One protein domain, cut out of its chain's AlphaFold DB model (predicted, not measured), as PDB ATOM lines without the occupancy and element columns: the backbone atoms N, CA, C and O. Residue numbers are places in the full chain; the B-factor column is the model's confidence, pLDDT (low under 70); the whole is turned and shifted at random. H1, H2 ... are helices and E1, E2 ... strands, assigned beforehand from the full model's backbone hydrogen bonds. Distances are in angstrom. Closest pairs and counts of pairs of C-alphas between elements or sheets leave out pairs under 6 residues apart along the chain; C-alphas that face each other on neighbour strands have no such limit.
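AT A GLANCE: This is residues 38 to 211 of the 303 residues of an uncharacterized protein of Phocaeicola vulgatus (UniProt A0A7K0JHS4). Three sheets are stacked face to face: the curled five-stranded sheet E5 to E9 lies between the four-stranded sheet E1 to E4, whose strands cross its own at 46 degrees, and the small sheet E10 to E12. The hairpin of E5 and the first part of E6 reaches to one end of the longest axis, and the short helix H1 lies off the sheets, before E1. You have 174 printed residues, H1 first and then twelve strands in numerical order; each sheet runs in chain order, all antiparallel, and the class is mostly strand. The whole is compact, with a radius of gyration of the C-alphas of 16.6 A and spans of 55 by 41 by 29 A.

IN THESE COORDINATES: Find C-alpha 39 at (-21.610, 47.563, -14.506), where H1, residues 39 to 43, begins. Next come E1, residues 52 to 59, bending by 59 degrees at residue 55; E2, 64 to 71; E3, 75 to 82, 23.4 A long; and E4, 88 to 97, 22.9 A. E5, 101 to 107, leads to E6, 110 to 126, 42.6 A long, which starts at (10.505, 75.575, -1.789) and bends by 65 degrees at residue 117. E7, 131 to 140, spans 29.8 A, E8, 146 to 155, spans 27.1 A, and E9 is 161 to 167. Then read E10, 183 to 187, E11, 192 to 196, and E12, 201 to 205, ending at (20.293, 46.117, -16.636).

HOW THE PARTS SIT: H1 is not on any sheet; in it every O i to N i+4 pair is within hydrogen-bond range. E1 to E4 form a meander, each strand the antiparallel neighbour of the one before; in the hairpin E1 and E2, N 56 and O 68 are 2.8 A apart. The closest C-alphas of E1 and E6 are those of Phe 54 and Ile 119, 5.9 A apart. E5 to E9 form a second meander, strongly twisted, its way across turning by 166 degrees. E6 is staggered, pairing with E5 over residues 110 to 115, where N 112 and O 104 are 2.9 A apart, and with E7 over 115 to 126, where N 136 and O 120 are 2.8 A apart. Edge strand E9 is near E4. E10 to E12 make the third meander; N 193 and O 186 are 2.8 A apart in the hairpin E10 and E11. The closest C-alphas of E7 and E10 are those of Ile 132 and Ala 184, 6.8 A apart.

THE WHOLE: The C-alphas farthest apart are those of Thr 85 and Tyr 108, 56.1 A. The printed part has no cut; the one long link is E9 to E10, residues 168 to 182. Confidence is low, under 70, at residues 61 to 62 and 208 to 211.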
ATOM      1  N   THR A  38     -19.784  47.615 -19.028       79.44
ATOM      2  CA  THR A  38     -21.016  47.864 -18.278       79.44
ATOM      3  C   THR A  38     -20.841  47.404 -16.832       79.44
ATOM      4  O   THR A  38     -20.106  46.454 -16.557       79.44
ATOM      5  N   GLU A  39     -21.548  48.041 -15.896       84.44
ATOM      6  CA  GLU A  39     -21.610  47.563 -14.506       84.44
ATOM      7  C   GLU A  39     -22.068  46.095 -14.444       84.44
ATOM      8  O   GLU A  39     -21.543  45.312 -13.659       84.44
ATOM      9  N   GLU A  40     -22.977  45.693 -15.339       86.69
ATOM     10  CA  GLU A  40     -23.432  44.307 -15.495       86.69
ATOM     11  C   GLU A  40     -22.292  43.349 -15.873       86.69
ATOM     12  O   GLU A  40     -22.191  42.255 -15.322       86.69
ATOM     13  N   TYR A  41     -21.394  43.758 -16.774       87.81
ATOM     14  CA  TYR A  41     -20.250  42.933 -17.149       87.81
ATOM     15  C   TYR A  41     -19.269  42.763 -15.981       87.81
ATOM     16  O   TYR A  41     -18.791  41.656 -15.729       87.81
ATOM     17  N   LEU A  42     -18.999  43.845 -15.246       91.19
ATOM     18  CA  LEU A  42     -18.097  43.847 -14.089       91.19
ATOM     19  C   LEU A  42     -18.672  43.057 -12.903       91.19
ATOM     20  O   LEU A  42     -17.918  42.421 -12.165       91.19
ATOM     21  N   ALA A  43     -20.001  43.001 -12.781       91.56
ATOM     22  CA  ALA A  43     -20.685  42.188 -11.783       91.56
ATOM     23  C   ALA A  43     -20.411  40.680 -11.944       91.56
ATOM     24  O   ALA A  43     -20.400  39.970 -10.939       91.56
ATOM     25  N   ASN A  44     -20.104  40.191 -13.155       92.31
ATOM     26  CA  ASN A  44     -19.688  38.793 -13.353       92.31
ATOM     27  C   ASN A  44     -18.399  38.458 -12.590       92.31
ATOM     28  O   ASN A  44     -18.226  37.332 -12.133       92.31
ATOM     29  N   TYR A  45     -17.524  39.450 -12.412       92.62
ATOM     30  CA  TYR A  45     -16.288  39.349 -11.634       92.62
ATOM     31  C   TYR A  45     -16.476  39.746 -10.161       92.62
ATOM     32  O   TYR A  45     -15.508  39.808  -9.409       92.62
ATOM     33  N   GLY A  46     -17.709  40.052  -9.736       93.06
ATOM     34  CA  GLY A  46     -18.005  40.539  -8.387       93.06
ATOM     35  C   GLY A  46     -17.524  41.968  -8.114       93.06
ATOM     36  O   GLY A  46     -17.378  42.344  -6.954       93.06
ATOM     37  N   ILE A  47     -17.265  42.767  -9.156       94.00
ATOM     38  CA  ILE A  47     -16.721  44.122  -9.020       94.00
ATOM     39  C   ILE A  47     -17.848  45.155  -9.035       94.00
ATOM     40  O   ILE A  47     -18.685  45.168  -9.937       94.00
ATOM     41  N   VAL A  48     -17.814  46.075  -8.069       92.00
ATOM     42  CA  VAL A  48     -18.686  47.254  -8.011       92.00
ATOM     43  C   VAL A  48     -17.821  48.502  -8.229       92.00
ATOM     44  O   VAL A  48     -17.176  48.950  -7.284       92.00
ATOM     45  N   PRO A  49     -17.775  49.087  -9.440       87.56
ATOM     46  CA  PRO A  49     -16.806  50.141  -9.778       87.56
ATOM     47  C   PRO A  49     -16.878  51.367  -8.868       87.56
ATOM     48  O   PRO A  49     -15.855  51.915  -8.477       87.56
ATOM     49  N   ASN A  50     -18.091  51.744  -8.456       88.81
ATOM     50  CA  ASN A  50     -18.338  52.898  -7.589       88.81
ATOM     51  C   ASN A  50     -17.829  52.707  -6.146       88.81
ATOM     52  O   ASN A  50     -17.885  53.644  -5.355       88.81
ATOM     53  N   ALA A  51     -17.351  51.511  -5.785       91.06
ATOM     54  CA  ALA A  51     -16.684  51.266  -4.506       91.06
ATOM     55  C   ALA A  51     -15.217  51.741  -4.493       91.06
ATOM     56  O   ALA A  51     -14.584  51.709  -3.436       91.06
ATOM     57  N   TYR A  52     -14.685  52.171  -5.642       93.50
ATOM     58  CA  TYR A  52     -13.287  52.541  -5.812       93.50
ATOM     59  C   TYR A  52     -13.150  53.962  -6.373       93.50
ATOM     60  O   TYR A  52     -13.864  54.366  -7.290       93.50
ATOM     61  N   GLU A  53     -12.173  54.703  -5.864       94.50
ATOM     62  CA  GLU A  53     -11.639  55.894  -6.524       94.50
ATOM     63  C   GLU A  53     -10.559  55.479  -7.535       94.50
ATOM     64  O   GLU A  53      -9.900  54.455  -7.358       94.50
ATOM     65  N   PHE A  54     -10.364  56.265  -8.599       93.56
ATOM     66  CA  PHE A  54      -9.374  55.975  -9.653       93.56
ATOM     67  C   PHE A  54      -9.503  54.558 -10.246       93.56
ATOM     68  O   PHE A  54      -8.506  53.894 -10.525       93.56
ATOM     69  N   PHE A  55     -10.740  54.075 -10.401       92.81
ATOM     70  CA  PHE A  55     -11.000  52.735 -10.913       92.81
ATOM     71  C   PHE A  55     -10.529  52.589 -12.364       92.81
ATOM     72  O   PHE A  55     -10.918  53.367 -13.238       92.81
ATOM     73  N   HIS A  56      -9.751  51.543 -12.631       90.62
ATOM     74  CA  HIS A  56      -9.277  51.187 -13.963       90.62
ATOM     75  C   HIS A  56      -9.395  49.683 -14.191       90.62
ATOM     76  O   HIS A  56      -9.192  48.880 -13.280       90.62
ATOM     77  N   CYS A  57      -9.677  49.277 -15.427       89.19
ATOM     78  CA  CYS A  57      -9.654  47.869 -15.804       89.19
ATOM     79  C   CYS A  57      -9.197  47.652 -17.251       89.19
ATOM     80  O   CYS A  57      -9.367  48.516 -18.112       89.19
ATOM     81  N   GLN A  58      -8.582  46.498 -17.513       86.94
ATOM     82  CA  GLN A  58      -8.090  46.117 -18.840       86.94
ATOM     83  C   GLN A  58      -7.870  44.606 -18.959       86.94
ATOM     84  O   GLN A  58      -7.671  43.919 -17.958       86.94
ATOM     85  N   TYR A  59      -7.813  44.099 -20.190       83.50
ATOM     86  CA  TYR A  59      -7.285  42.759 -20.445       83.50
ATOM     87  C   TYR A  59      -5.750  42.754 -20.459       83.50
ATOM     88  O   TYR A  59      -5.110  43.709 -20.910       83.50
ATOM     89  N   THR A  60      -5.148  41.659 -20.001       75.38
ATOM     90  CA  THR A  60      -3.729  41.356 -20.223       75.38
ATOM     91  C   THR A  60      -3.523  40.716 -21.600       75.38
ATOM     92  O   THR A  60      -4.477  40.290 -22.251       75.38
ATOM     93  N   ARG A  61      -2.264  40.598 -22.053       67.56
ATOM     94  CA  ARG A  61      -1.933  39.831 -23.273       67.56
ATOM     95  C   ARG A  61      -2.310  38.349 -23.164       67.56
ATOM     96  O   ARG A  61      -2.619  37.733 -24.174       67.56
ATOM     97  N   ASP A  62      -2.327  37.815 -21.947       69.62
ATOM     98  CA  ASP A  62      -2.725  36.436 -21.655       69.62
ATOM     99  C   ASP A  62      -4.246  36.275 -21.530       69.62
ATOM    100  O   ASP A  62      -4.712  35.262 -21.021       69.62
ATOM    101  N   TRP A  63      -5.019  37.287 -21.944       79.94
ATOM    102  CA  TRP A  63      -6.477  37.307 -21.839       79.94
ATOM    103  C   TRP A  63      -7.005  37.153 -20.408       79.94
ATOM    104  O   TRP A  63      -8.128  36.700 -20.218       79.94
ATOM    105  N   ASN A  64      -6.248  37.583 -19.395       85.81
ATOM    106  CA  ASN A  64      -6.791  37.774 -18.049       85.81
ATOM    107  C   ASN A  64      -7.423  39.160 -17.935       85.81
ATOM    108  O   ASN A  64      -6.974  40.104 -18.584       85.81
ATOM    109  N   PHE A  65      -8.432  39.304 -17.086       89.88
ATOM    110  CA  PHE A  65      -9.038  40.592 -16.770       89.88
ATOM    111  C   PHE A  65      -8.395  41.169 -15.506       89.88
ATOM    112  O   PHE A  65      -8.274  40.473 -14.502       89.88
ATOM    113  N   VAL A  66      -7.955  42.424 -15.546       91.19
ATOM    114  CA  VAL A  66      -7.377  43.130 -14.393       91.19
ATOM    115  C   VAL A  66      -8.282  44.293 -14.034       91.19
ATOM    116  O   VAL A  66      -8.624  45.089 -14.907       91.19
ATOM    117  N   ALA A  67      -8.605  44.410 -12.752       93.25
ATOM    118  CA  ALA A  67      -9.269  45.566 -12.172       93.25
ATOM    119  C   ALA A  67      -8.404  46.150 -11.058       93.25
ATOM    120  O   ALA A  67      -7.757  45.416 -10.316       93.25
ATOM    121  N   LEU A  68      -8.389  47.470 -10.963       94.94
ATOM    122  CA  LEU A  68      -7.536  48.239 -10.073       94.94
ATOM    123  C   LEU A  68      -8.325  49.438  -9.562       94.94
ATOM    124  O   LEU A  68      -9.097  50.036 -10.309       94.94
ATOM    125  N   GLY A  69      -8.102  49.819  -8.314       94.62
ATOM    126  CA  GLY A  69      -8.646  51.056  -7.783       94.62
ATOM    127  C   GLY A  69      -8.184  51.320  -6.363       94.62
ATOM    128  O   GLY A  69      -7.525  50.497  -5.728       94.62
ATOM    129  N   LEU A  70      -8.548  52.491  -5.869       96.88
ATOM    130  CA  LEU A  70      -8.283  52.921  -4.511       96.88
ATOM    131  C   LEU A  70      -9.544  52.746  -3.669       96.88
ATOM    132  O   LEU A  70     -10.604  53.269  -4.009       96.88
ATOM    133  N   LEU A  71      -9.441  52.008  -2.569       96.50
ATOM    134  CA  LEU A  71     -10.555  51.814  -1.644       96.50
ATOM    135  C   LEU A  71     -10.846  53.096  -0.852       96.50
ATOM    136  O   LEU A  71     -10.003  53.984  -0.721       96.50
ATOM    137  N   SER A  72     -12.030  53.167  -0.239       93.94
ATOM    138  CA  SER A  72     -12.423  54.302   0.611       93.94
ATOM    139  C   SER A  72     -11.514  54.506   1.831       93.94
ATOM    140  O   SER A  72     -11.453  55.601   2.381       93.94
ATOM    141  N   ASP A  73     -10.822  53.451   2.272       95.50
ATOM    142  CA  ASP A  73      -9.815  53.496   3.339       95.50
ATOM    143  C   ASP A  73      -8.404  53.853   2.823       95.50
ATOM    144  O   ASP A  73      -7.436  53.760   3.574       95.50
ATOM    145  N   GLN A  74      -8.299  54.275   1.558       95.81
ATOM    146  CA  GLN A  74      -7.078  54.661   0.847       95.81
ATOM    147  C   GLN A  74      -6.065  53.536   0.618       95.81
ATOM    148  O   GLN A  74      -4.928  53.823   0.253       95.81
ATOM    149  N   HIS A  75      -6.442  52.268   0.775       96.88
ATOM    150  CA  HIS A  75      -5.570  51.169   0.364       96.88
ATOM    151  C   HIS A  75      -5.786  50.850  -1.112       96.88
ATOM    152  O   HIS A  75      -6.917  50.794  -1.606       96.88
ATOM    153  N   LEU A  76      -4.682  50.638  -1.821       97.31
ATOM    154  CA  LEU A  76      -4.713  50.214  -3.210       97.31
ATOM    155  C   LEU A  76      -5.208  48.768  -3.293       97.31
ATOM    156  O   LEU A  76      -4.732  47.898  -2.560       97.31
ATOM    157  N   TRP A  77      -6.135  48.505  -4.208       96.94
ATOM    158  CA  TRP A  77      -6.645  47.169  -4.483       96.94
ATOM    159  C   TRP A  77      -6.501  46.834  -5.963       96.94
ATOM    160  O   TRP A  77      -6.860  47.637  -6.824       96.94
ATOM    161  N   MET A  78      -6.018  45.630  -6.260       95.69
ATOM    162  CA  MET A  78      -5.976  45.080  -7.608       95.69
ATOM    163  C   MET A  78      -6.432  43.623  -7.600       95.69
ATOM    164  O   MET A  78      -5.895  42.798  -6.864       95.69
ATOM    165  N   GLY A  79      -7.377  43.290  -8.473       94.50
ATOM    166  CA  GLY A  79      -7.805  41.923  -8.736       94.50
ATOM    167  C   GLY A  79      -7.419  41.485 -10.146       94.50
ATOM    168  O   GLY A  79      -7.539  42.255 -11.101       94.50
ATOM    169  N   VAL A  80      -6.982  40.235 -10.284       92.81
ATOM    170  CA  VAL A  80      -6.783  39.577 -11.582       92.81
ATOM    171  C   VAL A  80      -7.729  38.400 -11.685       92.81
ATOM    172  O   VAL A  80      -7.801  37.592 -10.764       92.81
ATOM    173  N   PHE A  81      -8.413  38.281 -12.812       93.12
ATOM    174  CA  PHE A  81      -9.489  37.330 -13.017       93.12
ATOM    175  C   PHE A  81      -9.306  36.552 -14.315       93.12
ATOM    176  O   PHE A  81      -8.850  37.086 -15.329       93.12
ATOM    177  N   ASP A  82      -9.706  35.290 -14.275       91.38
ATOM    178  CA  ASP A  82      -9.823  34.441 -15.450       91.38
ATOM    179  C   ASP A  82     -11.053  34.872 -16.262       91.38
ATOM    180  O   ASP A  82     -12.151  34.993 -15.718       91.38
ATOM    181  N   THR A  83     -10.890  35.121 -17.560       89.62
ATOM    182  CA  THR A  83     -11.973  35.667 -18.402       89.62
ATOM    183  C   THR A  83     -13.010  34.638 -18.833       89.62
ATOM    184  O   THR A  83     -14.085  35.020 -19.293       89.62
ATOM    185  N   LEU A  84     -12.720  33.343 -18.685       90.00
ATOM    186  CA  LEU A  84     -13.627  32.256 -19.064       90.00
ATOM    187  C   LEU A  84     -14.517  31.827 -17.896       90.00
ATOM    188  O   LEU A  84     -15.683  31.484 -18.080       90.00
ATOM    189  N   THR A  85     -13.953  31.817 -16.691       93.31
ATOM    190  CA  THR A  85     -14.600  31.338 -15.465       93.31
ATOM    191  C   THR A  85     -14.998  32.462 -14.516       93.31
ATOM    192  O   THR A  85     -15.679  32.187 -13.528       93.31
ATOM    193  N   TYR A  86     -14.565  33.698 -14.789       92.25
ATOM    194  CA  TYR A  86     -14.754  34.894 -13.956       92.25
ATOM    195  C   TYR A  86     -14.138  34.802 -12.552       92.25
ATOM    196  O   TYR A  86     -14.363  35.666 -11.705       92.25
ATOM    197  N   ARG A  87     -13.349  33.758 -12.274       94.31
ATOM    198  CA  ARG A  87     -12.746  33.541 -10.957       94.31
ATOM    199  C   ARG A  87     -11.558  34.465 -10.752       94.31
ATOM    200  O   ARG A  87     -10.726  34.617 -11.644       94.31
ATOM    201  N   GLN A  88     -11.449  35.015  -9.548       94.75
ATOM    202  CA  GLN A  88     -10.257  35.737  -9.124       94.75
ATOM    203  C   GLN A  88      -9.081  34.759  -9.002       94.75
ATOM    204  O   GLN A  88      -9.171  33.742  -8.315       94.75
ATOM    205  N   ILE A  89      -7.997  35.066  -9.709       92.88
ATOM    206  CA  ILE A  89      -6.738  34.317  -9.730       92.88
ATOM    207  C   ILE A  89      -5.775  34.916  -8.704       92.88
ATOM    208  O   ILE A  89      -5.177  34.190  -7.915       92.88
ATOM    209  N   TYR A  90      -5.645  36.246  -8.714       92.31
ATOM    210  CA  TYR A  90      -4.737  36.984  -7.841       92.31
ATOM    211  C   TYR A  90      -5.435  38.188  -7.219       92.31
ATOM    212  O   TYR A  90      -6.329  38.796  -7.818       92.31
ATOM    213  N   GLU A  91      -4.971  38.553  -6.031       94.31
ATOM    214  CA  GLU A  91      -5.390  39.749  -5.319       94.31
ATOM    215  C   GLU A  91      -4.168  40.468  -4.754       94.31
ATOM    216  O   GLU A  91      -3.268  39.852  -4.182       94.31
ATOM    217  N   ILE A  92      -4.163  41.786  -4.910       96.00
ATOM    218  CA  ILE A  92      -3.301  42.705  -4.184       96.00
ATOM    219  C   ILE A  92      -4.227  43.605  -3.385       96.00
ATOM    220  O   ILE A  92      -5.073  44.291  -3.954       96.00
ATOM    221  N   ARG A  93      -4.022  43.641  -2.074       95.75
ATOM    222  CA  ARG A  93      -4.492  44.731  -1.231       95.75
ATOM    223  C   ARG A  93      -3.270  45.273  -0.516       95.75
ATOM    224  O   ARG A  93      -2.681  44.564   0.292       95.75
ATOM    225  N   ASP A  94      -2.876  46.491  -0.859       96.44
ATOM    226  CA  ASP A  94      -1.751  47.149  -0.205       96.44
ATOM    227  C   ASP A  94      -2.036  47.283   1.299       96.44
ATOM    228  O   ASP A  94      -3.183  47.488   1.712       96.44
ATOM    229  N   GLU A  95      -1.004  47.100   2.116       93.62
ATOM    230  CA  GLU A  95      -1.087  47.292   3.567       93.62
ATOM    231  C   GLU A  95      -0.876  48.758   3.945       93.62
ATOM    232  O   GLU A  95      -1.332  49.195   4.998       93.62
ATOM    233  N   GLU A  96      -0.210  49.522   3.079       95.31
ATOM    234  CA  GLU A  96      -0.011  50.951   3.265       95.31
ATOM    235  C   GLU A  96      -1.103  51.742   2.543       95.31
ATOM    236  O   GLU A  96      -1.615  51.349   1.489       95.31
ATOM    237  N   ILE A  97      -1.431  52.902   3.104       95.94
ATOM    238  CA  ILE A  97      -2.299  53.861   2.430       95.94
ATOM    239  C   ILE A  97      -1.566  54.493   1.244       95.94
ATOM    240  O   ILE A  97      -0.359  54.727   1.278       95.94
ATOM    241  N   THR A  98      -2.318  54.810   0.199       96.62
ATOM    242  CA  THR A  98      -1.847  55.638  -0.908       96.62
ATOM    243  C   THR A  98      -2.169  57.095  -0.607       96.62
ATOM    244  O   THR A  98      -3.338  57.474  -0.501       96.62
ATOM    245  N   GLU A  99      -1.133  57.921  -0.479       95.25
ATOM    246  CA  GLU A  99      -1.292  59.355  -0.260       95.25
ATOM    247  C   GLU A  99      -1.894  60.019  -1.500       95.25
ATOM    248  O   GLU A  99      -1.325  59.991  -2.587       95.25
ATOM    249  N   LYS A 100      -3.045  60.676  -1.349       95.75
ATOM    250  CA  LYS A 100      -3.664  61.430  -2.455       95.75
ATOM    251  C   LYS A 100      -2.987  62.774  -2.709       95.75
ATOM    252  O   LYS A 100      -3.267  63.422  -3.716       95.75
ATOM    253  N   LYS A 101      -2.136  63.216  -1.784       95.75
ATOM    254  CA  LYS A 101      -1.402  64.474  -1.856       95.75
ATOM    255  C   LYS A 101       0.021  64.258  -1.364       95.75
ATOM    256  O   LYS A 101       0.220  63.839  -0.229       95.75
ATOM    257  N   ILE A 102       0.995  64.622  -2.187       94.44
ATOM    258  CA  ILE A 102       2.415  64.563  -1.836       94.44
ATOM    259  C   ILE A 102       3.046  65.951  -1.954       94.44
ATOM    260  O   ILE A 102       2.568  66.804  -2.702       94.44
ATOM    261  N   SER A 103       4.132  66.173  -1.218       93.62
ATOM    262  CA  SER A 103       4.916  67.406  -1.291       93.62
ATOM    263  C   SER A 103       6.247  67.125  -1.979       93.62
ATOM    264  O   SER A 103       7.013  66.267  -1.533       93.62
ATOM    265  N   LYS A 104       6.525  67.834  -3.074       91.12
ATOM    266  CA  LYS A 104       7.737  67.659  -3.876       91.12
ATOM    267  C   LYS A 104       8.655  68.863  -3.719       91.12
ATOM    268  O   LYS A 104       8.256  69.999  -3.951       91.12
ATOM    269  N   TYR A 105       9.909  68.609  -3.363       90.38
ATOM    270  CA  TYR A 105      10.930  69.647  -3.284       90.38
ATOM    271  C   TYR A 105      11.319  70.144  -4.684       90.38
ATOM    272  O   TYR A 105      11.695  69.340  -5.541       90.38
ATOM    273  N   VAL A 106      11.271  71.460  -4.908       89.88
ATOM    274  CA  VAL A 106      11.595  72.083  -6.213       89.88
ATOM    275  C   VAL A 106      12.888  72.905  -6.195       89.88
ATOM    276  O   VAL A 106      13.292  73.447  -7.223       89.88
ATOM    277  N   GLY A 107      13.576  72.957  -5.050       90.94
ATOM    278  CA  GLY A 107      14.823  73.703  -4.868       90.94
ATOM    279  C   GLY A 107      14.665  74.921  -3.958       90.94
ATOM    280  O   GLY A 107      13.567  75.409  -3.729       90.94
ATOM    281  N   TYR A 108      15.787  75.420  -3.432       91.31
ATOM    282  CA  TYR A 108      15.859  76.645  -2.617       91.31
ATOM    283  C   TYR A 108      14.954  76.682  -1.371       91.31
ATOM    284  O   TYR A 108      14.588  77.756  -0.910       91.31
ATOM    285  N   GLY A 109      14.630  75.526  -0.792       91.69
ATOM    286  CA  GLY A 109      13.714  75.441   0.354       91.69
ATOM    287  C   GLY A 109      12.225  75.433  -0.014       91.69
ATOM    288  O   GLY A 109      11.401  75.285   0.882       91.69
ATOM    289  N   GLU A 110      11.884  75.541  -1.299       93.81
ATOM    290  CA  GLU A 110      10.505  75.575  -1.789       93.81
ATOM    291  C   GLU A 110       9.967  74.170  -2.091       93.81
ATOM    292  O   GLU A 110      10.695  73.266  -2.527       93.81
ATOM    293  N   TYR A 111       8.659  74.012  -1.896       93.75
ATOM    294  CA  TYR A 111       7.925  72.775  -2.133       93.75
ATOM    295  C   TYR A 111       6.672  73.054  -2.960       93.75
ATOM    296  O   TYR A 111       6.013  74.079  -2.781       93.75
ATOM    297  N   GLU A 112       6.330  72.122  -3.845       93.75
ATOM    298  CA  GLU A 112       5.060  72.113  -4.565       93.75
ATOM    299  C   GLU A 112       4.176  70.967  -4.064       93.75
ATOM    300  O   GLU A 112       4.644  69.851  -3.834       93.75
ATOM    301  N   ASP A 113       2.888  71.255  -3.894       96.12
ATOM    302  CA  ASP A 113       1.880  70.243  -3.606       96.12
ATOM    303  C   ASP A 113       1.439  69.573  -4.910       96.12
ATOM    304  O   ASP A 113       1.030  70.258  -5.854       96.12
ATOM    305  N   LEU A 114       1.482  68.243  -4.935       96.69
ATOM    306  CA  LEU A 114       0.999  67.423  -6.041       96.69
ATOM    307  C   LEU A 114      -0.147  66.523  -5.580       96.69
ATOM    308  O   LEU A 114      -0.174  66.083  -4.429       96.69
ATOM    309  N   TYR A 115      -1.064  66.220  -6.490       97.19
ATOM    310  CA  TYR A 115      -2.299  65.490  -6.216       97.19
ATOM    311  C   TYR A 115      -2.387  64.262  -7.102       97.19
ATOM    312  O   TYR A 115      -2.115  64.349  -8.300       97.19
ATOM    313  N   LEU A 116      -2.774  63.134  -6.513       96.81
ATOM    314  CA  LEU A 116      -3.000  61.893  -7.237       96.81
ATOM    315  C   LEU A 116      -4.079  62.128  -8.298       96.81
ATOM    316  O   LEU A 116      -5.196  62.539  -7.980       96.81
ATOM    317  N   SER A 117      -3.721  61.899  -9.554       95.38
ATOM    318  CA  SER A 117      -4.582  62.125 -10.714       95.38
ATOM    319  C   SER A 117      -4.998  60.819 -11.380       95.38
ATOM    320  O   SER A 117      -6.107  60.725 -11.902       95.38
ATOM    321  N   GLU A 118      -4.142  59.800 -11.335       93.50
ATOM    322  CA  GLU A 118      -4.389  58.528 -12.003       93.50
ATOM    323  C   GLU A 118      -3.680  57.370 -11.294       93.50
ATOM    324  O   GLU A 118      -2.573  57.519 -10.766       93.50
ATOM    325  N   ILE A 119      -4.311  56.196 -11.342       94.62
ATOM    326  CA  ILE A 119      -3.716  54.920 -10.954       94.62
ATOM    327  C   ILE A 119      -3.822  53.988 -12.159       94.62
ATOM    328  O   ILE A 119      -4.920  53.659 -12.604       94.62
ATOM    329  N   LEU A 120      -2.679  53.554 -12.691       91.00
ATOM    330  CA  LEU A 120      -2.630  52.731 -13.900       91.00
ATOM    331  C   LEU A 120      -1.893  51.413 -13.670       91.00
ATOM    332  O   LEU A 120      -0.747  51.429 -13.215       91.00
ATOM    333  N   PRO A 121      -2.457  50.267 -14.080       89.12
ATOM    334  CA  PRO A 121      -1.721  49.015 -14.065       89.12
ATOM    335  C   PRO A 121      -0.689  49.004 -15.201       89.12
ATOM    336  O   PRO A 121      -1.047  49.064 -16.381       89.12
ATOM    337  N   SER A 122       0.595  48.846 -14.868       88.25
ATOM    338  CA  SER A 122       1.609  48.506 -15.875       88.25
ATOM    339  C   SER A 122       1.383  47.081 -16.366       88.25
ATOM    340  O   SER A 122       1.349  46.820 -17.569       88.25
ATOM    341  N   GLY A 123       1.187  46.147 -15.437       87.75
ATOM    342  CA  GLY A 123       0.943  44.744 -15.746       87.75
ATOM    343  C   GLY A 123       1.338  43.818 -14.604       87.75
ATOM    344  O   GLY A 123       1.694  44.264 -13.514       87.75
ATOM    345  N   LEU A 124       1.281  42.519 -14.885       90.44
ATOM    346  CA  LEU A 124       1.604  41.454 -13.946       90.44
ATOM    347  C   LEU A 124       2.272  40.296 -14.691       90.44
ATOM    348  O   LEU A 124       1.845  39.926 -15.785       90.44
ATOM    349  N   ALA A 125       3.297  39.723 -14.073       91.25
ATOM    350  CA  ALA A 125       3.987  38.524 -14.509       91.25
ATOM    351  C   ALA A 125       3.741  37.413 -13.475       91.25
ATOM    352  O   ALA A 125       4.262  37.504 -12.364       91.25
ATOM    353  N   PRO A 126       2.948  36.378 -13.802       91.00
ATOM    354  CA  PRO A 126       2.907  35.143 -13.029       91.00
ATOM    355  C   PRO A 126       4.286  34.483 -12.984       91.00
ATOM    356  O   PRO A 126       5.025  34.515 -13.970       91.00
ATOM    357  N   THR A 127       4.587  33.851 -11.859       92.56
ATOM    358  CA  THR A 127       5.820  33.105 -11.596       92.56
ATOM    359  C   THR A 127       5.479  31.695 -11.108       92.56
ATOM    360  O   THR A 127       4.308  31.362 -10.921       92.56
ATOM    361  N   GLU A 128       6.483  30.843 -10.891       91.06
ATOM    362  CA  GLU A 128       6.255  29.490 -10.353       91.06
ATOM    363  C   GLU A 128       5.577  29.479  -8.971       91.06
ATOM    364  O   GLU A 128       4.804  28.564  -8.688       91.06
ATOM    365  N   ASN A 129       5.832  30.485  -8.123       91.00
ATOM    366  CA  ASN A 129       5.333  30.527  -6.742       91.00
ATOM    367  C   ASN A 129       4.336  31.666  -6.477       91.00
ATOM    368  O   ASN A 129       3.935  31.877  -5.330       91.00
ATOM    369  N   GLY A 130       3.940  32.427  -7.499       92.06
ATOM    370  CA  GLY A 130       3.084  33.591  -7.319       92.06
ATOM    371  C   GLY A 130       3.069  34.532  -8.518       92.06
ATOM    372  O   GLY A 130       2.802  34.121  -9.648       92.06
ATOM    373  N   PHE A 131       3.295  35.817  -8.262       93.38
ATOM    374  CA  PHE A 131       3.338  36.854  -9.280       93.38
ATOM    375  C   PHE A 131       4.186  38.058  -8.851       93.38
ATOM    376  O   PHE A 131       4.433  38.303  -7.667       93.38
ATOM    377  N   ILE A 132       4.565  38.851  -9.852       95.75
ATOM    378  CA  ILE A 132       5.144  40.183  -9.690       95.75
ATOM    379  C   ILE A 132       4.298  41.178 -10.481       95.75
ATOM    380  O   ILE A 132       4.030  40.959 -11.664       95.75
ATOM    381  N   ALA A 133       3.860  42.265  -9.848       94.69
ATOM    382  CA  ALA A 133       2.988  43.261 -10.472       94.69
ATOM    383  C   ALA A 133       3.571  44.664 -10.405       94.69
ATOM    384  O   ALA A 133       4.278  44.992  -9.457       94.69
ATOM    385  N   GLN A 134       3.226  45.501 -11.381       94.69
ATOM    386  CA  GLN A 134       3.608  46.907 -11.394       94.69
ATOM    387  C   GLN A 134       2.405  47.820 -11.608       94.69
ATOM    388  O   GLN A 134       1.589  47.594 -12.507       94.69
ATOM    389  N   ILE A 135       2.321  48.866 -10.787       95.25
ATOM    390  CA  ILE A 135       1.256  49.873 -10.799       95.25
ATOM    391  C   ILE A 135       1.905  51.259 -10.790       95.25
ATOM    392  O   ILE A 135       2.869  51.489 -10.065       95.25
ATOM    393  N   ASN A 136       1.388  52.179 -11.600       94.25
ATOM    394  CA  ASN A 136       1.799  53.576 -11.590       94.25
ATOM    395  C   ASN A 136       0.812  54.414 -10.794       94.25
ATOM    396  O   ASN A 136      -0.394  54.312 -11.018       94.25
ATOM    397  N   LEU A 137       1.350  55.327  -9.997       95.75
ATOM    398  CA  LEU A 137       0.636  56.473  -9.455       95.75
ATOM    399  C   LEU A 137       1.113  57.726 -10.179       95.75
ATOM    400  O   LEU A 137       2.319  57.953 -10.313       95.75
ATOM    401  N   HIS A 138       0.180  58.520 -10.692       95.06
ATOM    402  CA  HIS A 138       0.485  59.788 -11.351       95.06
ATOM    403  C   HIS A 138       0.052  60.926 -10.451       95.06
ATOM    404  O   HIS A 138      -1.065  60.921  -9.939       95.06
ATOM    405  N   TYR A 139       0.930  61.909 -10.287       95.50
ATOM    406  CA  TYR A 139       0.631  63.095  -9.503       95.50
ATOM    407  C   TYR A 139       0.768  64.350 -10.354       95.50
ATOM    408  O   TYR A 139       1.821  64.609 -10.959       95.50
ATOM    409  N   ASN A 140      -0.297  65.144 -10.354       95.62
ATOM    410  CA  ASN A 140      -0.387  66.396 -11.085       95.62
ATOM    411  C   ASN A 140      -0.229  67.595 -10.145       95.62
ATOM    412  O   ASN A 140      -0.533  67.519  -8.955       95.62
ATOM    413  N   ASP A 141       0.236  68.721 -10.683       93.88
ATOM    414  CA  ASP A 141       0.128  70.005  -9.987       93.88
ATOM    415  C   ASP A 141      -1.318  70.543 -10.011       93.88
ATOM    416  O   ASP A 141      -2.209  69.995 -10.661       93.88
ATOM    417  N   ASN A 142      -1.554  71.673  -9.337       90.88
ATOM    418  CA  ASN A 142      -2.856  72.359  -9.328       90.88
ATOM    419  C   ASN A 142      -3.363  72.793 -10.723       90.88
ATOM    420  O   ASN A 142      -4.516  73.201 -10.845       90.88
ATOM    421  N   ASN A 143      -2.517  72.758 -11.759       92.44
ATOM    422  CA  ASN A 143      -2.881  73.080 -13.142       92.44
ATOM    423  C   ASN A 143      -3.066  71.817 -13.999       92.44
ATOM    424  O   ASN A 143      -3.023  71.914 -15.228       92.44
ATOM    425  N   ASP A 144      -3.236  70.656 -13.361       89.44
ATOM    426  CA  ASP A 144      -3.453  69.355 -13.995       89.44
ATOM    427  C   ASP A 144      -2.291  68.903 -14.900       89.44
ATOM    428  O   ASP A 144      -2.463  68.207 -15.902       89.44
ATOM    429  N   ARG A 145      -1.063  69.326 -14.572       90.62
ATOM    430  CA  ARG A 145       0.144  68.900 -15.293       90.62
ATOM    431  C   ARG A 145       0.816  67.770 -14.541       90.62
ATOM    432  O   ARG A 145       1.142  67.949 -13.374       90.62
ATOM    433  N   LEU A 146       1.114  66.664 -15.222       90.75
ATOM    434  CA  LEU A 146       1.894  65.565 -14.652       90.75
ATOM    435  C   LEU A 146       3.278  66.052 -14.192       90.75
ATOM    436  O   LEU A 146       4.050  66.603 -14.983       90.75
ATOM    437  N   LYS A 147       3.585  65.851 -12.907       91.62
ATOM    438  CA  LYS A 147       4.845  66.281 -12.271       91.62
ATOM    439  C   LYS A 147       5.614  65.164 -11.592       91.62
ATOM    440  O   LYS A 147       6.808  65.339 -11.333       91.62
ATOM    441  N   SER A 148       4.945  64.074 -11.244       91.25
ATOM    442  CA  SER A 148       5.577  62.923 -10.616       91.25
ATOM    443  C   SER A 148       4.886  61.642 -11.044       91.25
ATOM    444  O   SER A 148       3.670  61.614 -11.248       91.25
ATOM    445  N   ARG A 149       5.680  60.583 -11.163       93.69
ATOM    446  CA  ARG A 149       5.215  59.221 -11.387       93.69
ATOM    447  C   ARG A 149       5.889  58.330 -10.363       93.69
ATOM    448  O   ARG A 149       7.115  58.323 -10.274       93.69
ATOM    449  N   GLU A 150       5.103  57.569  -9.626       95.25
ATOM    450  CA  GLU A 150       5.620  56.528  -8.745       95.25
ATOM    451  C   GLU A 150       5.278  55.169  -9.335       95.25
ATOM    452  O   GLU A 150       4.136  54.908  -9.706       95.25
ATOM    453  N   LEU A 151       6.282  54.311  -9.440       95.88
ATOM    454  CA  LEU A 151       6.152  52.934  -9.871       95.88
ATOM    455  C   LEU A 151       6.215  52.032  -8.645       95.88
ATOM    456  O   LEU A 151       7.270  51.871  -8.028       95.88
ATOM    457  N   LEU A 152       5.074  51.444  -8.312       96.81
ATOM    458  CA  LEU A 152       4.942  50.436  -7.274       96.81
ATOM    459  C   LEU A 152       5.208  49.065  -7.888       96.81
ATOM    460  O   LEU A 152       4.609  48.733  -8.911       96.81
ATOM    461  N   THR A 153       6.071  48.265  -7.267       97.00
ATOM    462  CA  THR A 153       6.298  46.865  -7.650       97.00
ATOM    463  C   THR A 153       5.934  45.949  -6.491       97.00
ATOM    464  O   THR A 153       6.497  46.079  -5.406       97.00
ATOM    465  N   PHE A 154       4.997  45.033  -6.722       97.12
ATOM    466  CA  PHE A 154       4.492  44.084  -5.733       97.12
ATOM    467  C   PHE A 154       5.028  42.676  -5.989       97.12
ATOM    468  O   PHE A 154       5.077  42.238  -7.138       97.12
ATOM    469  N   PHE A 155       5.360  41.962  -4.915       97.00
ATOM    470  CA  PHE A 155       5.937  40.614  -4.916       97.00
ATOM    471  C   PHE A 155       5.117  39.719  -3.985       97.00
ATOM    472  O   PHE A 155       4.863  40.122  -2.850       97.00
ATOM    473  N   SER A 156       4.675  38.543  -4.439       94.25
ATOM    474  CA  SER A 156       3.635  37.787  -3.724       94.25
ATOM    475  C   SER A 156       4.098  36.537  -2.962       94.25
ATOM    476  O   SER A 156       3.337  36.044  -2.130       94.25
ATOM    477  N   SER A 157       5.273  35.958  -3.243       89.00
ATOM    478  CA  SER A 157       5.557  34.563  -2.843       89.00
ATOM    479  C   SER A 157       5.876  34.357  -1.358       89.00
ATOM    480  O   SER A 157       5.792  33.236  -0.866       89.00
ATOM    481  N   ASN A 158       6.200  35.420  -0.615       85.00
ATOM    482  CA  ASN A 158       6.523  35.372   0.819       85.00
ATOM    483  C   ASN A 158       5.783  36.472   1.589       85.00
ATOM    484  O   ASN A 158       6.395  37.297   2.275       85.00
ATOM    485  N   GLY A 159       4.460  36.490   1.426       86.06
ATOM    486  CA  GLY A 159       3.642  37.640   1.789       86.06
ATOM    487  C   GLY A 159       3.780  38.754   0.755       86.06
ATOM    488  O   GLY A 159       4.748  38.802  -0.009       86.06
ATOM    489  N   LEU A 160       2.783  39.633   0.712       93.88
ATOM    490  CA  LEU A 160       2.768  40.733  -0.235       93.88
ATOM    491  C   LEU A 160       3.794  41.788   0.196       93.88
ATOM    492  O   LEU A 160       3.609  42.474   1.196       93.88
ATOM    493  N   LYS A 161       4.883  41.915  -0.561       95.12
ATOM    494  CA  LYS A 161       5.874  42.985  -0.384       95.12
ATOM    495  C   LYS A 161       5.737  44.007  -1.496       95.12
ATOM    496  O   LYS A 161       5.331  43.664  -2.605       95.12
ATOM    497  N   LYS A 162       6.146  45.241  -1.214       95.56
ATOM    498  CA  LYS A 162       6.085  46.358  -2.153       95.56
ATOM    499  C   LYS A 162       7.391  47.143  -2.154       95.56
ATOM    500  O   LYS A 162       7.991  47.353  -1.102       95.56
ATOM    501  N   THR A 163       7.806  47.606  -3.325       95.56
ATOM    502  CA  THR A 163       8.816  48.657  -3.482       95.56
ATOM    503  C   THR A 163       8.240  49.815  -4.288       95.56
ATOM    504  O   THR A 163       7.371  49.610  -5.133       95.56
ATOM    505  N   THR A 164       8.741  51.025  -4.038       95.25
ATOM    506  CA  THR A 164       8.309  52.248  -4.723       95.25
ATOM    507  C   THR A 164       9.517  52.947  -5.325       95.25
ATOM    508  O   THR A 164      10.515  53.167  -4.638       95.25
ATOM    509  N   VAL A 165       9.423  53.314  -6.601       94.06
ATOM    510  CA  VAL A 165      10.442  54.099  -7.307       94.06
ATOM    511  C   VAL A 165       9.785  55.317  -7.942       94.06
ATOM    512  O   VAL A 165       8.826  55.179  -8.697       94.06
ATOM    513  N   THR A 166      10.306  56.511  -7.673       93.19
ATOM    514  CA  THR A 166       9.904  57.720  -8.402       93.19
ATOM    515  C   THR A 166      10.622  57.756  -9.747       93.19
ATOM    516  O   THR A 166      11.852  57.783  -9.788       93.19
ATOM    517  N   LEU A 167       9.859  57.763 -10.836       90.75
ATOM    518  CA  LEU A 167      10.391  57.842 -12.195       90.75
ATOM    519  C   LEU A 167      10.670  59.299 -12.575       90.75
ATOM    520  O   LEU A 167       9.966  60.218 -12.132       90.75
ATOM    521  N   SER A 168      11.671  59.523 -13.427       86.62
ATOM    522  CA  SER A 168      11.849  60.845 -14.034       86.62
ATOM    523  C   SER A 168      10.700  61.165 -15.003       86.62
ATOM    524  O   SER A 168       9.993  60.287 -15.489       86.62
ATOM    525  N   ASN A 169      10.491  62.450 -15.307       79.31
ATOM    526  CA  ASN A 169       9.381  62.878 -16.174       79.31
ATOM    527  C   ASN A 169       9.445  62.291 -17.598       79.31
ATOM    528  O   ASN A 169       8.431  62.250 -18.288       79.31
ATOM    529  N   ASP A 170      10.635  61.901 -18.049       85.44
ATOM    530  CA  ASP A 170      10.918  61.320 -19.360       85.44
ATOM    531  C   ASP A 170      11.089  59.789 -19.318       85.44
ATOM    532  O   ASP A 170      11.505  59.194 -20.312       85.44
ATOM    533  N   GLU A 171      10.803  59.161 -18.180       88.06
ATOM    534  CA  GLU A 171      10.882  57.720 -17.961       88.06
ATOM    535  C   GLU A 171       9.476  57.118 -17.878       88.06
ATOM    536  O   GLU A 171       8.571  57.634 -17.214       88.06
ATOM    537  N   MET A 172       9.284  56.004 -18.579       85.62
ATOM    538  CA  MET A 172       8.014  55.295 -18.641       85.62
ATOM    539  C   MET A 172       8.154  53.942 -17.964       85.62
ATOM    540  O   MET A 172       9.063  53.174 -18.257       85.62
ATOM    541  N   SER A 173       7.212  53.608 -17.083       87.00
ATOM    542  CA  SER A 173       7.116  52.252 -16.549       87.00
ATOM    543  C   SER A 173       6.931  51.248 -17.680       87.00
ATOM    544  O   SER A 173       6.139  51.486 -18.602       87.00
ATOM    545  N   THR A 174       7.556  50.092 -17.555       86.62
ATOM    546  CA  THR A 174       7.333  48.978 -18.468       86.62
ATOM    547  C   THR A 174       6.424  47.947 -17.821       86.62
ATOM    548  O   THR A 174       6.115  47.997 -16.631       86.62
ATOM    549  N   ARG A 175       5.900  47.033 -18.640       87.31
ATOM    550  CA  ARG A 175       5.142  45.903 -18.112       87.31
ATOM    551  C   ARG A 175       6.128  44.880 -17.543       87.31
ATOM    552  O   ARG A 175       7.125  44.623 -18.219       87.31
ATOM    553  N   PRO A 176       5.823  44.238 -16.403       90.69
ATOM    554  CA  PRO A 176       6.559  43.067 -15.957       90.69
ATOM    555  C   PRO A 176       6.590  42.003 -17.053       90.69
ATOM    556  O   PRO A 176       5.551  41.690 -17.642       90.69
ATOM    557  N   ILE A 177       7.764  41.435 -17.312       89.94
ATOM    558  CA  ILE A 177       7.937  40.344 -18.269       89.94
ATOM    559  C   ILE A 177       8.286  39.083 -17.494       89.94
ATOM    560  O   ILE A 177       9.250  39.074 -16.731       89.94
ATOM    561  N   ARG A 178       7.508  38.015 -17.705       90.75
ATOM    562  CA  ARG A 178       7.806  36.700 -17.127       90.75
ATOM    563  C   ARG A 178       9.225  36.298 -17.503       90.75
ATOM    564  O   ARG A 178       9.613  36.403 -18.665       90.75
ATOM    565  N   TRP A 179       9.974  35.842 -16.515       93.50
ATOM    566  CA  TRP A 179      11.350  35.426 -16.705       93.50
ATOM    567  C   TRP A 179      11.522  33.972 -16.272       93.50
ATOM    568  O   TRP A 179      10.577  33.184 -16.275       93.50
ATOM    569  N   TYR A 180      12.750  33.587 -15.954       94.12
ATOM    570  CA  TYR A 180      13.079  32.230 -15.564       94.12
ATOM    571  C   TYR A 180      12.546  31.889 -14.163       94.12
ATOM    572  O   TYR A 180      12.909  32.536 -13.179       94.12
ATOM    573  N   LYS A 181      11.734  30.825 -14.076       94.88
ATOM    574  CA  LYS A 181      11.185  30.239 -12.840       94.88
ATOM    575  C   LYS A 181      10.350  31.209 -11.990       94.88
ATOM    576  O   LYS A 181       9.216  31.544 -12.320       94.88
ATOM    577  N   ASP A 182      10.917  31.641 -10.870       96.44
ATOM    578  CA  ASP A 182      10.328  32.500  -9.852       96.44
ATOM    579  C   ASP A 182      10.623  33.990 -10.096       96.44
ATOM    580  O   ASP A 182      10.391  34.807  -9.210       96.44
ATOM    581  N   ALA A 183      11.159  34.358 -11.266       96.25
ATOM    582  CA  ALA A 183      11.583  35.722 -11.571       96.25
ATOM    583  C   ALA A 183      10.754  36.414 -12.664       96.25
ATOM    584  O   ALA A 183      10.159  35.781 -13.540       96.25
ATOM    585  N   ALA A 184      10.792  37.746 -12.646       94.88
ATOM    586  CA  ALA A 184      10.334  38.607 -13.728       94.88
ATOM    587  C   ALA A 184      11.316  39.763 -13.958       94.88
ATOM    588  O   ALA A 184      11.986  40.227 -13.031       94.88
ATOM    589  N   MET A 185      11.353  40.259 -15.193       93.50
ATOM    590  CA  MET A 185      11.975  41.542 -15.509       93.50
ATOM    591  C   MET A 185      10.967  42.654 -15.230       93.50
ATOM    592  O   MET A 185       9.864  42.640 -15.778       93.50
ATOM    593  N   VAL A 186      11.339  43.612 -14.387       93.69
ATOM    594  CA  VAL A 186      10.490  44.735 -13.967       93.69
ATOM    595  C   VAL A 186      11.250  46.047 -14.056       93.69
ATOM    596  O   VAL A 186      12.470  46.066 -13.907       93.69
ATOM    597  N   GLY A 187      10.545  47.155 -14.264       91.75
ATOM    598  CA  GLY A 187      11.148  48.482 -14.158       91.75
ATOM    599  C   GLY A 187      10.541  49.489 -15.118       91.75
ATOM    600  O   GLY A 187       9.319  49.624 -15.209       91.75
ATOM    601  N   SER A 188      11.416  50.216 -15.793       90.12
ATOM    602  CA  SER A 188      11.084  51.264 -16.743       90.12
ATOM    603  C   SER A 188      11.745  51.018 -18.095       90.12
ATOM    604  O   SER A 188      12.528  50.091 -18.284       90.12
ATOM    605  N   ASP A 189      11.461  51.896 -19.048       87.19
ATOM    606  CA  ASP A 189      12.097  51.935 -20.359       87.19
ATOM    607  C   ASP A 189      13.590  52.311 -20.312       87.19
ATOM    608  O   ASP A 189      14.271  52.226 -21.334       87.19
ATOM    609  N   ARG A 190      14.117  52.681 -19.136       86.94
ATOM    610  CA  ARG A 190      15.528  53.050 -18.923       86.94
ATOM    611  C   ARG A 190      16.287  52.070 -18.050       86.94
ATOM    612  O   ARG A 190      17.477  51.849 -18.278       86.94
ATOM    613  N   THR A 191      15.619  51.517 -17.043       88.06
ATOM    614  CA  THR A 191      16.242  50.645 -16.050       88.06
ATOM    615  C   THR A 191      15.341  49.456 -15.780       88.06
ATOM    616  O   THR A 191      14.209  49.604 -15.321       88.06
ATOM    617  N   TRP A 192      15.879  48.266 -16.011       90.00
ATOM    618  CA  TRP A 192      15.228  46.999 -15.726       90.00
ATOM    619  C   TRP A 192      15.947  46.282 -14.595       90.00
ATOM    620  O   TRP A 192      17.168  46.345 -14.475       90.00
ATOM    621  N   ALA A 193      15.198  45.541 -13.797       93.12
ATOM    622  CA  ALA A 193      15.714  44.659 -12.772       93.12
ATOM    623  C   ALA A 193      15.146  43.257 -12.980       93.12
ATOM    624  O   ALA A 193      13.958  43.097 -13.259       93.12
ATOM    625  N   CYS A 194      16.000  42.246 -12.843       95.19
ATOM    626  CA  CYS A 194      15.549  40.869 -12.696       95.19
ATOM    627  C   CYS A 194      15.274  40.634 -11.218       95.19
ATOM    628  O   CYS A 194      16.207  40.646 -10.409       95.19
ATOM    629  N   CYS A 195      14.007  40.450 -10.867       96.69
ATOM    630  CA  CYS A 195      13.591  40.256  -9.487       96.69
ATOM    631  C   CYS A 195      12.882  38.919  -9.330       96.69
ATOM    632  O   CYS A 195      12.089  38.527 -10.186       96.69
ATOM    633  N   LYS A 196      13.139  38.246  -8.213       96.94
ATOM    634  CA  LYS A 196      12.357  37.098  -7.758       96.94
ATOM    635  C   LYS A 196      11.033  37.555  -7.149       96.94
ATOM    636  O   LYS A 196      10.917  38.664  -6.628       96.94
ATOM    637  N   ASP A 197      10.048  36.669  -7.152       95.50
ATOM    638  CA  ASP A 197       8.708  36.891  -6.597       95.50
ATOM    639  C   ASP A 197       8.666  37.040  -5.068       95.50
ATOM    640  O   ASP A 197       7.614  37.349  -4.507       95.50
ATOM    641  N   ASN A 198       9.809  36.875  -4.395       95.19
ATOM    642  CA  ASN A 198      10.008  37.139  -2.971       95.19
ATOM    643  C   ASN A 198      10.528  38.565  -2.673       95.19
ATOM    644  O   ASN A 198      10.665  38.920  -1.492       95.19
ATOM    645  N   GLY A 199      10.820  39.353  -3.718       94.88
ATOM    646  CA  GLY A 199      11.362  40.711  -3.654       94.88
ATOM    647  C   GLY A 199      12.880  40.829  -3.835       94.88
ATOM    648  O   GLY A 199      13.388  41.948  -3.827       94.88
ATOM    649  N   ASP A 200      13.613  39.724  -4.003       95.81
ATOM    650  CA  ASP A 200      15.067  39.771  -4.185       95.81
ATOM    651  C   ASP A 200      15.429  40.232  -5.602       95.81
ATOM    652  O   ASP A 200      15.061  39.598  -6.594       95.81
ATOM    653  N   THR A 201      16.219  41.300  -5.701       96.25
ATOM    654  CA  THR A 201      16.814  41.744  -6.967       96.25
ATOM    655  C   THR A 201      18.082  40.947  -7.261       96.25
ATOM    656  O   THR A 201      19.035  40.978  -6.484       96.25
ATOM    657  N   LEU A 202      18.123  40.268  -8.407       96.56
ATOM    658  CA  LEU A 202      19.279  39.489  -8.861       96.56
ATOM    659  C   LEU A 202      20.310  40.360  -9.586       96.56
ATOM    660  O   LEU A 202      21.507  40.229  -9.343       96.56
ATOM    661  N   TYR A 203      19.849  41.245 -10.470       94.81
ATOM    662  CA  TYR A 203      20.680  42.231 -11.164       94.81
ATOM    663  C   TYR A 203      19.827  43.360 -11.747       94.81
ATOM    664  O   TYR A 203      18.605  43.243 -11.866       94.81
ATOM    665  N   ILE A 204      20.500  44.441 -12.143       92.50
ATOM    666  CA  ILE A 204      19.927  45.590 -12.847       92.50
ATOM    667  C   ILE A 204      20.605  45.699 -14.213       92.50
ATOM    668  O   ILE A 204      21.822  45.560 -14.313       92.50
ATOM    669  N   THR A 205      19.826  45.959 -15.258       88.88
ATOM    670  CA  THR A 205      20.293  46.117 -16.636       88.88
ATOM    671  C   THR A 205      19.617  47.310 -17.309       88.88
ATOM    672  O   THR A 205      18.514  47.715 -16.940       88.88
ATOM    673  N   LYS A 206      20.284  47.888 -18.307       84.06
ATOM    674  CA  LYS A 206      19.748  48.979 -19.145       84.06
ATOM    675  C   LYS A 206      19.248  48.473 -20.496       84.06
ATOM    676  O   LYS A 206      18.966  49.269 -21.387       84.06
ATOM    677  N   PHE A 207      19.207  47.154 -20.684       70.00
ATOM    678  CA  PHE A 207      18.837  46.586 -21.967       70.00
ATOM    679  C   PHE A 207      17.415  46.993 -22.361       70.00
ATOM    680  O   PHE A 207      16.488  46.762 -21.579       70.00
ATOM    681  N   PRO A 208      17.205  47.552 -23.568       65.44
ATOM    682  CA  PRO A 208      15.862  47.713 -24.083       65.44
ATOM    683  C   PRO A 208      15.293  46.325 -24.376       65.44
ATOM    684  O   PRO A 208      15.574  45.731 -25.413       65.44
ATOM    685  N   PHE A 209      14.447  45.816 -23.482       65.44
ATOM    686  CA  PHE A 209      13.521  44.761 -23.863       65.44
ATOM    687  C   PHE A 209      12.567  45.350 -24.891       65.44
ATOM    688  O   PHE A 209      11.606  46.044 -24.552       65.44
ATOM    689  N   ASN A 210      12.833  45.100 -26.170       59.72
ATOM    690  CA  ASN A 210      11.809  45.308 -27.169       59.72
ATOM    691  C   ASN A 210      10.763  44.211 -26.939       59.72
ATOM    692  O   ASN A 210      11.012  43.039 -27.201       59.72
ATOM    693  N   ILE A 211       9.595  44.585 -26.412       55.38
ATOM    694  CA  ILE A 211       8.496  43.688 -25.978       55.38
ATOM    695  C   ILE A 211       7.856  42.921 -27.173       55.38
ATOM    696  O   ILE A 211       6.789  42.310 -27.057       55.38
TER     697      ILE A 211